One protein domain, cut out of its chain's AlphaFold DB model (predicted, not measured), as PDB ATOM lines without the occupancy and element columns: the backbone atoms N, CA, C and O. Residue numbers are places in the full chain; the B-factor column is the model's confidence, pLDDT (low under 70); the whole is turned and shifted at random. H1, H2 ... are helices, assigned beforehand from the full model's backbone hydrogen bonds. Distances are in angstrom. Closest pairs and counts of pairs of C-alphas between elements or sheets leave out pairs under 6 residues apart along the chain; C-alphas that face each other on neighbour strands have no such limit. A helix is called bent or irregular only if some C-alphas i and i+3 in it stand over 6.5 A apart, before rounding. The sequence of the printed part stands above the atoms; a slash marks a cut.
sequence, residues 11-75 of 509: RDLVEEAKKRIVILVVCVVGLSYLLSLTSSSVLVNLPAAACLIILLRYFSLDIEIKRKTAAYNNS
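Overview. This is residues 11 to 75 of the 509 residues of the protein "uncharacterized protein LOC108843709" of Raphanus sativus (UniProt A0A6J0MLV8). A long helical hairpin: the longest helix, H2, and H1 run nearly side by side in opposite ways, joined by a tight turn at one end and spreading apart toward the free ends. Residues 11 to 26 of H1 and 57 to 75 of H2 stand free. The printed part has 65 residues, with two named helices, H1 then H2, and no named strand; the class is all helix. It is only just loose, close to extended, with a radius of gyration of the C-alphas of 16.0 A and spans of 53 by 23 by 7 A.

Along the chain. H2, residues 42 to 75, measures 48.1 A from C-alpha 42 at (175.259, 87.594, 49.679) to C-alpha 75 at (138.157, 113.933, 34.222). It is only just irregular: C-alphas 44 and 47 are 6.52 A apart. H1, residues 11 to 37, measures 38.6 A and begins at C-alpha 11 at (149.501, 122.516, 53.434).

Arrangement. H2 and H1 form a helical hairpin, at a shallow tilt of 12 degrees, opposite ways. They only just touch, with 3 pairs of C-alphas within 8 A, through residues 45 to 48 and 34 to 35 alone; the closest C-alphas, of Leu 35 and Asn 45, are 7.5 A apart. Every O i to N i+4 pair is within hydrogen-bond range in H1, and 27 of 30 in H2.

Size, cuts and confidence. The C-alphas farthest apart, of Ser 40 and Ser 75, are 53.3 A apart. The printed part has no cut, and the link from H1 to H2 is tight. Mean pLDDT of the printed part is 71.1, with 25 residues under 70, among them 37 to 45 and 67 to 75.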
ATOM      1  N   ARG A  11     149.222 123.204  52.176       64.62
ATOM      2  CA  ARG A  11     149.501 122.516  53.434       64.62
ATOM      3  C   ARG A  11     149.305 120.995  53.338       64.62
ATOM      4  O   ARG A  11     150.177 120.273  53.803       64.62
ATOM      5  N   ASP A  12     148.271 120.521  52.645       64.50
ATOM      6  CA  ASP A  12     148.039 119.085  52.409       64.50
ATOM      7  C   ASP A  12     149.120 118.470  51.509       64.50
ATOM      8  O   ASP A  12     149.583 117.356  51.752       64.50
ATOM      9  N   LEU A  13     149.587 119.213  50.493       68.38
ATOM     10  CA  LEU A  13     150.726 118.779  49.672       68.38
ATOM     11  C   LEU A  13     152.012 118.678  50.493       68.38
ATOM     12  O   LEU A  13     152.808 117.767  50.276       68.38
ATOM     13  N   VAL A  14     152.225 119.616  51.417       73.12
ATOM     14  CA  VAL A  14     153.399 119.630  52.295       73.12
ATOM     15  C   VAL A  14     153.345 118.478  53.299       73.12
ATOM     16  O   VAL A  14     154.370 117.839  53.526       73.12
ATOM     17  N   GLU A  15     152.178 118.154  53.856       69.00
ATOM     18  CA  GLU A  15     152.024 117.003  54.756       69.00
ATOM     19  C   GLU A  15     152.209 115.665  54.032       69.00
ATOM     20  O   GLU A  15     152.920 114.784  54.523       69.00
ATOM     21  N   GLU A  16     151.668 115.536  52.822       69.38
ATOM     22  CA  GLU A  16     151.861 114.358  51.976       69.38
ATOM     23  C   GLU A  16     153.331 114.217  51.529       69.38
ATOM     24  O   GLU A  16     153.891 113.118  51.551       69.38
ATOM     25  N   ALA A  17     154.009 115.323  51.200       71.06
ATOM     26  CA  ALA A  17     155.442 115.329  50.903       71.06
ATOM     27  C   ALA A  17     156.286 114.954  52.131       71.06
ATOM     28  O   ALA A  17     157.214 114.153  52.020       71.06
ATOM     29  N   LYS A  18     155.933 115.462  53.316       73.81
ATOM     30  CA  LYS A  18     156.590 115.119  54.583       73.81
ATOM     31  C   LYS A  18     156.453 113.629  54.883       73.81
ATOM     32  O   LYS A  18     157.448 112.984  55.203       73.81
ATOM     33  N   LYS A  19     155.261 113.055  54.702       72.31
ATOM     34  CA  LYS A  19     155.018 111.614  54.864       72.31
ATOM     35  C   LYS A  19     155.881 110.778  53.912       72.31
ATOM     36  O   LYS A  19     156.453 109.774  54.326       72.31
ATOM     37  N   ARG A  20     156.038 111.219  52.659       70.56
ATOM     38  CA  ARG A  20     156.885 110.553  51.652       70.56
ATOM     39  C   ARG A  20     158.372 110.630  51.978       70.56
ATOM     40  O   ARG A  20     159.070 109.636  51.814       70.56
ATOM     41  N   ILE A  21     158.842 111.774  52.472       76.12
ATOM     42  CA  ILE A  21     160.231 111.948  52.912       76.12
ATOM     43  C   ILE A  21     160.522 111.044  54.112       76.12
ATOM     44  O   ILE A  21     161.545 110.370  54.122       76.12
ATOM     45  N   VAL A  22     159.606 110.958  55.082       76.56
ATOM     46  CA  VAL A  22     159.763 110.073  56.246       76.56
ATOM     47  C   VAL A  22     159.846 108.607  55.818       76.56
ATOM     48  O   VAL A  22     160.752 107.908  56.256       76.56
ATOM     49  N   ILE A  23     158.967 108.146  54.920       73.94
ATOM     50  CA  ILE A  23     159.015 106.768  54.404       73.94
ATOM     51  C   ILE A  23     160.334 106.507  53.670       73.94
ATOM     52  O   ILE A  23     160.956 105.474  53.890       73.94
ATOM     53  N   LEU A  24     160.799 107.448  52.843       76.25
ATOM     54  CA  LEU A  24     162.063 107.310  52.123       76.25
ATOM     55  C   LEU A  24     163.255 107.229  53.084       76.25
ATOM     56  O   LEU A  24     164.111 106.369  52.906       76.25
ATOM     57  N   VAL A  25     163.286 108.060  54.126       75.31
ATOM     58  CA  VAL A  25     164.328 108.019  55.163       75.31
ATOM     59  C   VAL A  25     164.286 106.695  55.924       75.31
ATOM     60  O   VAL A  25     165.327 106.073  56.093       75.31
ATOM     61  N   VAL A  26     163.103 106.212  56.318       79.94
ATOM     62  CA  VAL A  26     162.950 104.907  56.984       79.94
ATOM     63  C   VAL A  26     163.397 103.763  56.072       79.94
ATOM     64  O   VAL A  26     164.078 102.855  56.535       79.94
ATOM     65  N   CYS A  27     163.085 103.813  54.775       73.31
ATOM     66  CA  CYS A  27     163.550 102.820  53.808       73.31
ATOM     67  C   CYS A  27     165.069 102.863  53.623       73.31
ATOM     68  O   CYS A  27     165.685 101.807  53.594       73.31
ATOM     69  N   VAL A  28     165.679 104.048  53.521       78.12
ATOM     70  CA  VAL A  28     167.137 104.195  53.381       78.12
ATOM     71  C   VAL A  28     167.848 103.722  54.646       78.12
ATOM     72  O   VAL A  28     168.773 102.930  54.548       78.12
ATOM     73  N   VAL A  29     167.384 104.133  55.827       77.88
ATOM     74  CA  VAL A  29     167.964 103.715  57.114       77.88
ATOM     75  C   VAL A  29     167.760 102.219  57.348       77.88
ATOM     76  O   VAL A  29     168.697 101.537  57.747       77.88
ATOM     77  N   GLY A  30     166.573 101.686  57.045       75.50
ATOM     78  CA  GLY A  30     166.288 100.255  57.116       75.50
ATOM     79  C   GLY A  30     167.144  99.444  56.143       75.50
ATOM     80  O   GLY A  30     167.686  98.413  56.523       75.50
ATOM     81  N   LEU A  31     167.341  99.937  54.917       70.31
ATOM     82  CA  LEU A  31     168.252  99.342  53.936       70.31
ATOM     83  C   LEU A  31     169.697  99.369  54.422       70.31
ATOM     84  O   LEU A  31     170.365  98.346  54.371       70.31
ATOM     85  N   SER A  32     170.177 100.507  54.919       73.19
ATOM     86  CA  SER A  32     171.524 100.626  55.474       73.19
ATOM     87  C   SER A  32     171.728  99.685  56.661       73.19
ATOM     88  O   SER A  32     172.752  99.020  56.720       73.19
ATOM     89  N   TYR A  33     170.741  99.557  57.550       74.62
ATOM     90  CA  TYR A  33     170.787  98.649  58.697       74.62
ATOM     91  C   TYR A  33     170.799  97.169  58.281       74.62
ATOM     92  O   TYR A  33     171.626  96.399  58.764       74.62
ATOM     93  N   LEU A  34     169.944  96.775  57.330       67.00
ATOM     94  CA  LEU A  34     169.923  95.415  56.778       67.00
ATOM     95  C   LEU A  34     171.231  95.079  56.046       67.00
ATOM     96  O   LEU A  34     171.770  93.986  56.210       67.00
ATOM     97  N   LEU A  35     171.786  96.028  55.288       68.38
ATOM     98  CA  LEU A  35     173.084  95.873  54.629       68.38
ATOM     99  C   LEU A  35     174.236  95.791  55.644       68.38
ATOM    100  O   LEU A  35     175.164  95.014  55.433       68.38
ATOM    101  N   SER A  36     174.163  96.521  56.762       70.62
ATOM    102  CA  SER A  36     175.144  96.441  57.855       70.62
ATOM    103  C   SER A  36     175.100  95.115  58.620       70.62
ATOM    104  O   SER A  36     176.144  94.663  59.080       70.62
ATOM    105  N   LEU A  37     173.938  94.462  58.724       65.50
ATOM    106  CA  LEU A  37     173.793  93.130  59.333       65.50
ATOM    107  C   LEU A  37     174.303  91.984  58.436       65.50
ATOM    108  O   LEU A  37     174.470  90.864  58.912       65.50
ATOM    109  N   THR A  38     174.553  92.240  57.148       60.78
ATOM    110  CA  THR A  38     174.783  91.196  56.127       60.78
ATOM    111  C   THR A  38     176.250  91.103  55.679       60.78
ATOM    112  O   THR A  38     176.547  90.790  54.528       60.78
ATOM    113  N   SER A  39     177.208  91.380  56.567       55.59
ATOM    114  CA  SER A  39     178.626  91.500  56.192       55.59
ATOM    115  C   SER A  39     179.346  90.182  55.847       55.59
ATOM    116  O   SER A  39     180.534  90.239  55.539       55.59
ATOM    117  N   SER A  40     178.692  89.010  55.876       65.88
ATOM    118  CA  SER A  40     179.363  87.720  55.604       65.88
ATOM    119  C   SER A  40     178.781  86.861  54.471       65.88
ATOM    120  O   SER A  40     179.484  85.966  54.010       65.88
ATOM    121  N   SER A  41     177.562  87.102  53.959       64.62
ATOM    122  CA  SER A  41     177.025  86.284  52.853       64.62
ATOM    123  C   SER A  41     175.945  86.975  52.014       64.62
ATOM    124  O   SER A  41     174.906  87.403  52.516       64.62
ATOM    125  N   VAL A  42     176.163  87.012  50.694       68.62
ATOM    126  CA  VAL A  42     175.259  87.594  49.679       68.62
ATOM    127  C   VAL A  42     173.892  86.893  49.644       68.62
ATOM    128  O   VAL A  42     172.883  87.523  49.324       68.62
ATOM    129  N   LEU A  43     173.833  85.611  50.021       65.62
ATOM    130  CA  LEU A  43     172.606  84.807  49.985       65.62
ATOM    131  C   LEU A  43     171.572  85.243  51.033       65.62
ATOM    132  O   LEU A  43     170.375  85.174  50.768       65.62
ATOM    133  N   VAL A  44     172.010  85.775  52.179       69.06
ATOM    134  CA  VAL A  44     171.112  86.276  53.241       69.06
ATOM    135  C   VAL A  44     170.484  87.628  52.862       69.06
ATOM    136  O   VAL A  44     169.414  87.982  53.353       69.06
ATOM    137  N   ASN A  45     171.082  88.358  51.914       67.69
ATOM    138  CA  ASN A  45     170.551  89.629  51.411       67.69
ATOM    139  C   ASN A  45     169.427  89.440  50.373       67.69
ATOM    140  O   ASN A  45     168.655  90.362  50.110       67.69
ATOM    141  N   LEU A  46     169.313  88.248  49.771       73.25
ATOM    142  CA  LEU A  46     168.342  87.976  48.711       73.25
ATOM    143  C   LEU A  46     166.881  88.041  49.212       73.25
ATOM    144  O   LEU A  46     166.079  88.723  48.570       73.25
ATOM    145  N   PRO A  47     166.511  87.435  50.363       76.00
ATOM    146  CA  PRO A  47     165.155  87.543  50.903       76.00
ATOM    147  C   PRO A  47     164.814  88.969  51.354       76.00
ATOM    148  O   PRO A  47     163.710  89.442  51.101       76.00
ATOM    149  N   ALA A  48     165.765  89.686  51.966       71.25
ATOM    150  CA  ALA A  48     165.569  91.067  52.407       71.25
ATOM    151  C   ALA A  48     165.356  92.025  51.219       71.25
ATOM    152  O   ALA A  48     164.418  92.828  51.223       71.25
ATOM    153  N   ALA A  49     166.165  91.890  50.163       72.56
ATOM    154  CA  ALA A  49     166.001  92.642  48.922       72.56
ATOM    155  C   ALA A  49     164.696  92.280  48.194       72.56
ATOM    156  O   ALA A  49     163.996  93.174  47.718       72.56
ATOM    157  N   ALA A  50     164.319  90.997  48.149       77.25
ATOM    158  CA  ALA A  50     163.050  90.557  47.573       77.25
ATOM    159  C   ALA A  50     161.847  91.144  48.330       77.25
ATOM    160  O   ALA A  50     160.956  91.718  47.702       77.25
ATOM    161  N   CYS A  51     161.848  91.094  49.666       78.88
ATOM    162  CA  CYS A  51     160.828  91.726  50.508       78.88
ATOM    163  C   CYS A  51     160.722  93.231  50.242       78.88
ATOM    164  O   CYS A  51     159.619  93.759  50.098       78.88
ATOM    165  N   LEU A  52     161.852  93.927  50.109       77.06
ATOM    166  CA  LEU A  52     161.866  95.358  49.826       77.06
ATOM    167  C   LEU A  52     161.345  95.686  48.419       77.06
ATOM    168  O   LEU A  52     160.569  96.628  48.261       77.06
ATOM    169  N   ILE A  53     161.706  94.898  47.405       77.75
ATOM    170  CA  ILE A  53     161.174  95.044  46.042       77.75
ATOM    171  C   ILE A  53     159.661  94.802  46.029       77.75
ATOM    172  O   ILE A  53     158.934  95.560  45.385       77.75
ATOM    173  N   ILE A  54     159.169  93.795  46.757       78.69
ATOM    174  CA  ILE A  54     157.734  93.504  46.891       78.69
ATOM    175  C   ILE A  54     157.010  94.668  47.576       78.69
ATOM    176  O   ILE A  54     155.988  95.128  47.066       78.69
ATOM    177  N   LEU A  55     157.555  95.200  48.675       76.94
ATOM    178  CA  LEU A  55     156.988  96.356  49.373       76.94
ATOM    179  C   LEU A  55     156.971  97.599  48.477       76.94
ATOM    180  O   LEU A  55     155.929  98.237  48.336       76.94
ATOM    181  N   LEU A  56     158.077  97.919  47.803       75.31
ATOM    182  CA  LEU A  56     158.145  99.048  46.870       75.31
ATOM    183  C   LEU A  56     157.187  98.879  45.686       75.31
ATOM    184  O   LEU A  56     156.560  99.852  45.268       75.31
ATOM    185  N   ARG A  57     157.024  97.660  45.156       76.19
ATOM    186  CA  ARG A  57     156.033  97.359  44.111       76.19
ATOM    187  C   ARG A  57     154.607  97.541  44.614       76.19
ATOM    188  O   ARG A  57     153.812  98.148  43.902       76.19
ATOM    189  N   TYR A  58     154.303  97.080  45.824       79.25
ATOM    190  CA  TYR A  58     153.001  97.270  46.458       79.25
ATOM    191  C   TYR A  58     152.682  98.757  46.653       79.25
ATOM    192  O   TYR A  58     151.633  99.225  46.213       79.25
ATOM    193  N   PHE A  59     153.615  99.529  47.223       73.81
ATOM    194  CA  PHE A  59     153.446 100.973  47.410       73.81
ATOM    195  C   PHE A  59     153.361 101.733  46.083       73.81
ATOM    196  O   PHE A  59     152.550 102.646  45.954       73.81
ATOM    197  N   SER A  60     154.154 101.357  45.077       74.81
ATOM    198  CA  SER A  60     154.104 101.973  43.747       74.81
ATOM    199  C   SER A  60     152.763 101.718  43.052       74.81
ATOM    200  O   SER A  60     152.175 102.653  42.511       74.81
ATOM    201  N   LEU A  61     152.224 100.496  43.146       73.56
ATOM    202  CA  LEU A  61     150.886 100.168  42.645       73.56
ATOM    203  C   LEU A  61     149.797 100.945  43.391       73.56
ATOM    204  O   LEU A  61     148.932 101.531  42.747       73.56
ATOM    205  N   ASP A  62     149.855 101.020  44.723       72.25
ATOM    206  CA  ASP A  62     148.895 101.793  45.525       72.25
ATOM    207  C   ASP A  62     148.907 103.287  45.143       72.25
ATOM    208  O   ASP A  62     147.855 103.908  44.970       72.25
ATOM    209  N   ILE A  63     150.093 103.862  44.914       71.50
ATOM    210  CA  ILE A  63     150.249 105.244  44.439       71.50
ATOM    211  C   ILE A  63     149.718 105.405  43.012       71.50
ATOM    212  O   ILE A  63     149.029 106.387  42.720       71.50
ATOM    213  N   GLU A  64     150.030 104.474  42.110       76.38
ATOM    214  CA  GLU A  64     149.582 104.536  40.723       76.38
ATOM    215  C   GLU A  64     148.060 104.440  40.631       76.38
ATOM    216  O   GLU A  64     147.447 105.203  39.877       76.38
ATOM    217  N   ILE A  65     147.434 103.579  41.436       72.00
ATOM    218  CA  ILE A  65     145.980 103.472  41.453       72.00
ATOM    219  C   ILE A  65     145.360 104.719  42.084       72.00
ATOM    220  O   ILE A  65     144.464 105.300  41.481       72.00
ATOM    221  N   LYS A  66     145.885 105.235  43.204       72.31
ATOM    222  CA  LYS A  66     145.425 106.517  43.781       72.31
ATOM    223  C   LYS A  66     145.523 107.671  42.782       72.31
ATOM    224  O   LYS A  66     144.593 108.469  42.664       72.31
ATOM    225  N   ARG A  67     146.614 107.737  42.010       69.38
ATOM    226  CA  ARG A  67     146.804 108.725  40.939       69.38
ATOM    227  C   ARG A  67     145.802 108.530  39.798       69.38
ATOM    228  O   ARG A  67     145.227 109.515  39.339       69.38
ATOM    229  N   LYS A  68     145.578 107.293  39.340       69.19
ATOM    230  CA  LYS A  68     144.592 106.963  38.294       69.19
ATOM    231  C   LYS A  68     143.163 107.285  38.744       69.19
ATOM    232  O   LYS A  68     142.412 107.889  37.981       69.19
ATOM    233  N   THR A  69     142.823 106.994  39.995       66.50
ATOM    234  CA  THR A  69     141.534 107.321  40.618       66.50
ATOM    235  C   THR A  69     141.321 108.833  40.722       66.50
ATOM    236  O   THR A  69     140.263 109.332  40.340       66.50
ATOM    237  N   ALA A  70     142.332 109.595  41.154       67.88
ATOM    238  CA  ALA A  70     142.265 111.058  41.193       67.88
ATOM    239  C   ALA A  70     142.131 111.675  39.787       67.88
ATOM    240  O   ALA A  70     141.332 112.589  39.584       67.88
ATOM    241  N   ALA A  71     142.861 111.149  38.797       66.62
ATOM    242  CA  ALA A  71     142.766 111.591  37.406       66.62
ATOM    243  C   ALA A  71     141.380 111.312  36.798       66.62
ATOM    244  O   ALA A  71     140.818 112.180  36.131       66.62
ATOM    245  N   TYR A  72     140.796 110.143  37.074       61.84
ATOM    246  CA  TYR A  72     139.447 109.789  36.630       61.84
ATOM    247  C   TYR A  72     138.363 110.671  37.276       61.84
ATOM    248  O   TYR A  72     137.468 111.164  36.588       61.84
ATOM    249  N   ASN A  73     138.467 110.940  38.581       62.41
ATOM    250  CA  ASN A  73     137.532 111.824  39.286       62.41
ATOM    251  C   ASN A  73     137.617 113.277  38.789       62.41
ATOM    252  O   ASN A  73     136.588 113.938  38.657       62.41
ATOM    253  N   ASN A  74     138.815 113.750  38.437       59.25
ATOM    254  CA  ASN A  74     139.006 115.069  37.830       59.25
ATOM    255  C   ASN A  74     138.517 115.124  36.372       59.25
ATOM    256  O   ASN A  74     137.960 116.135  35.958       59.25
ATOM    257  N   SER A  75     138.648 114.035  35.607       55.97
ATOM    258  CA  SER A  75     138.157 113.933  34.222       55.97
ATOM    259  C   SER A  75     136.630 114.016  34.115       55.97
ATOM    260  O   SER A  75     136.126 114.611  33.162       55.97
TER     261      SER A  75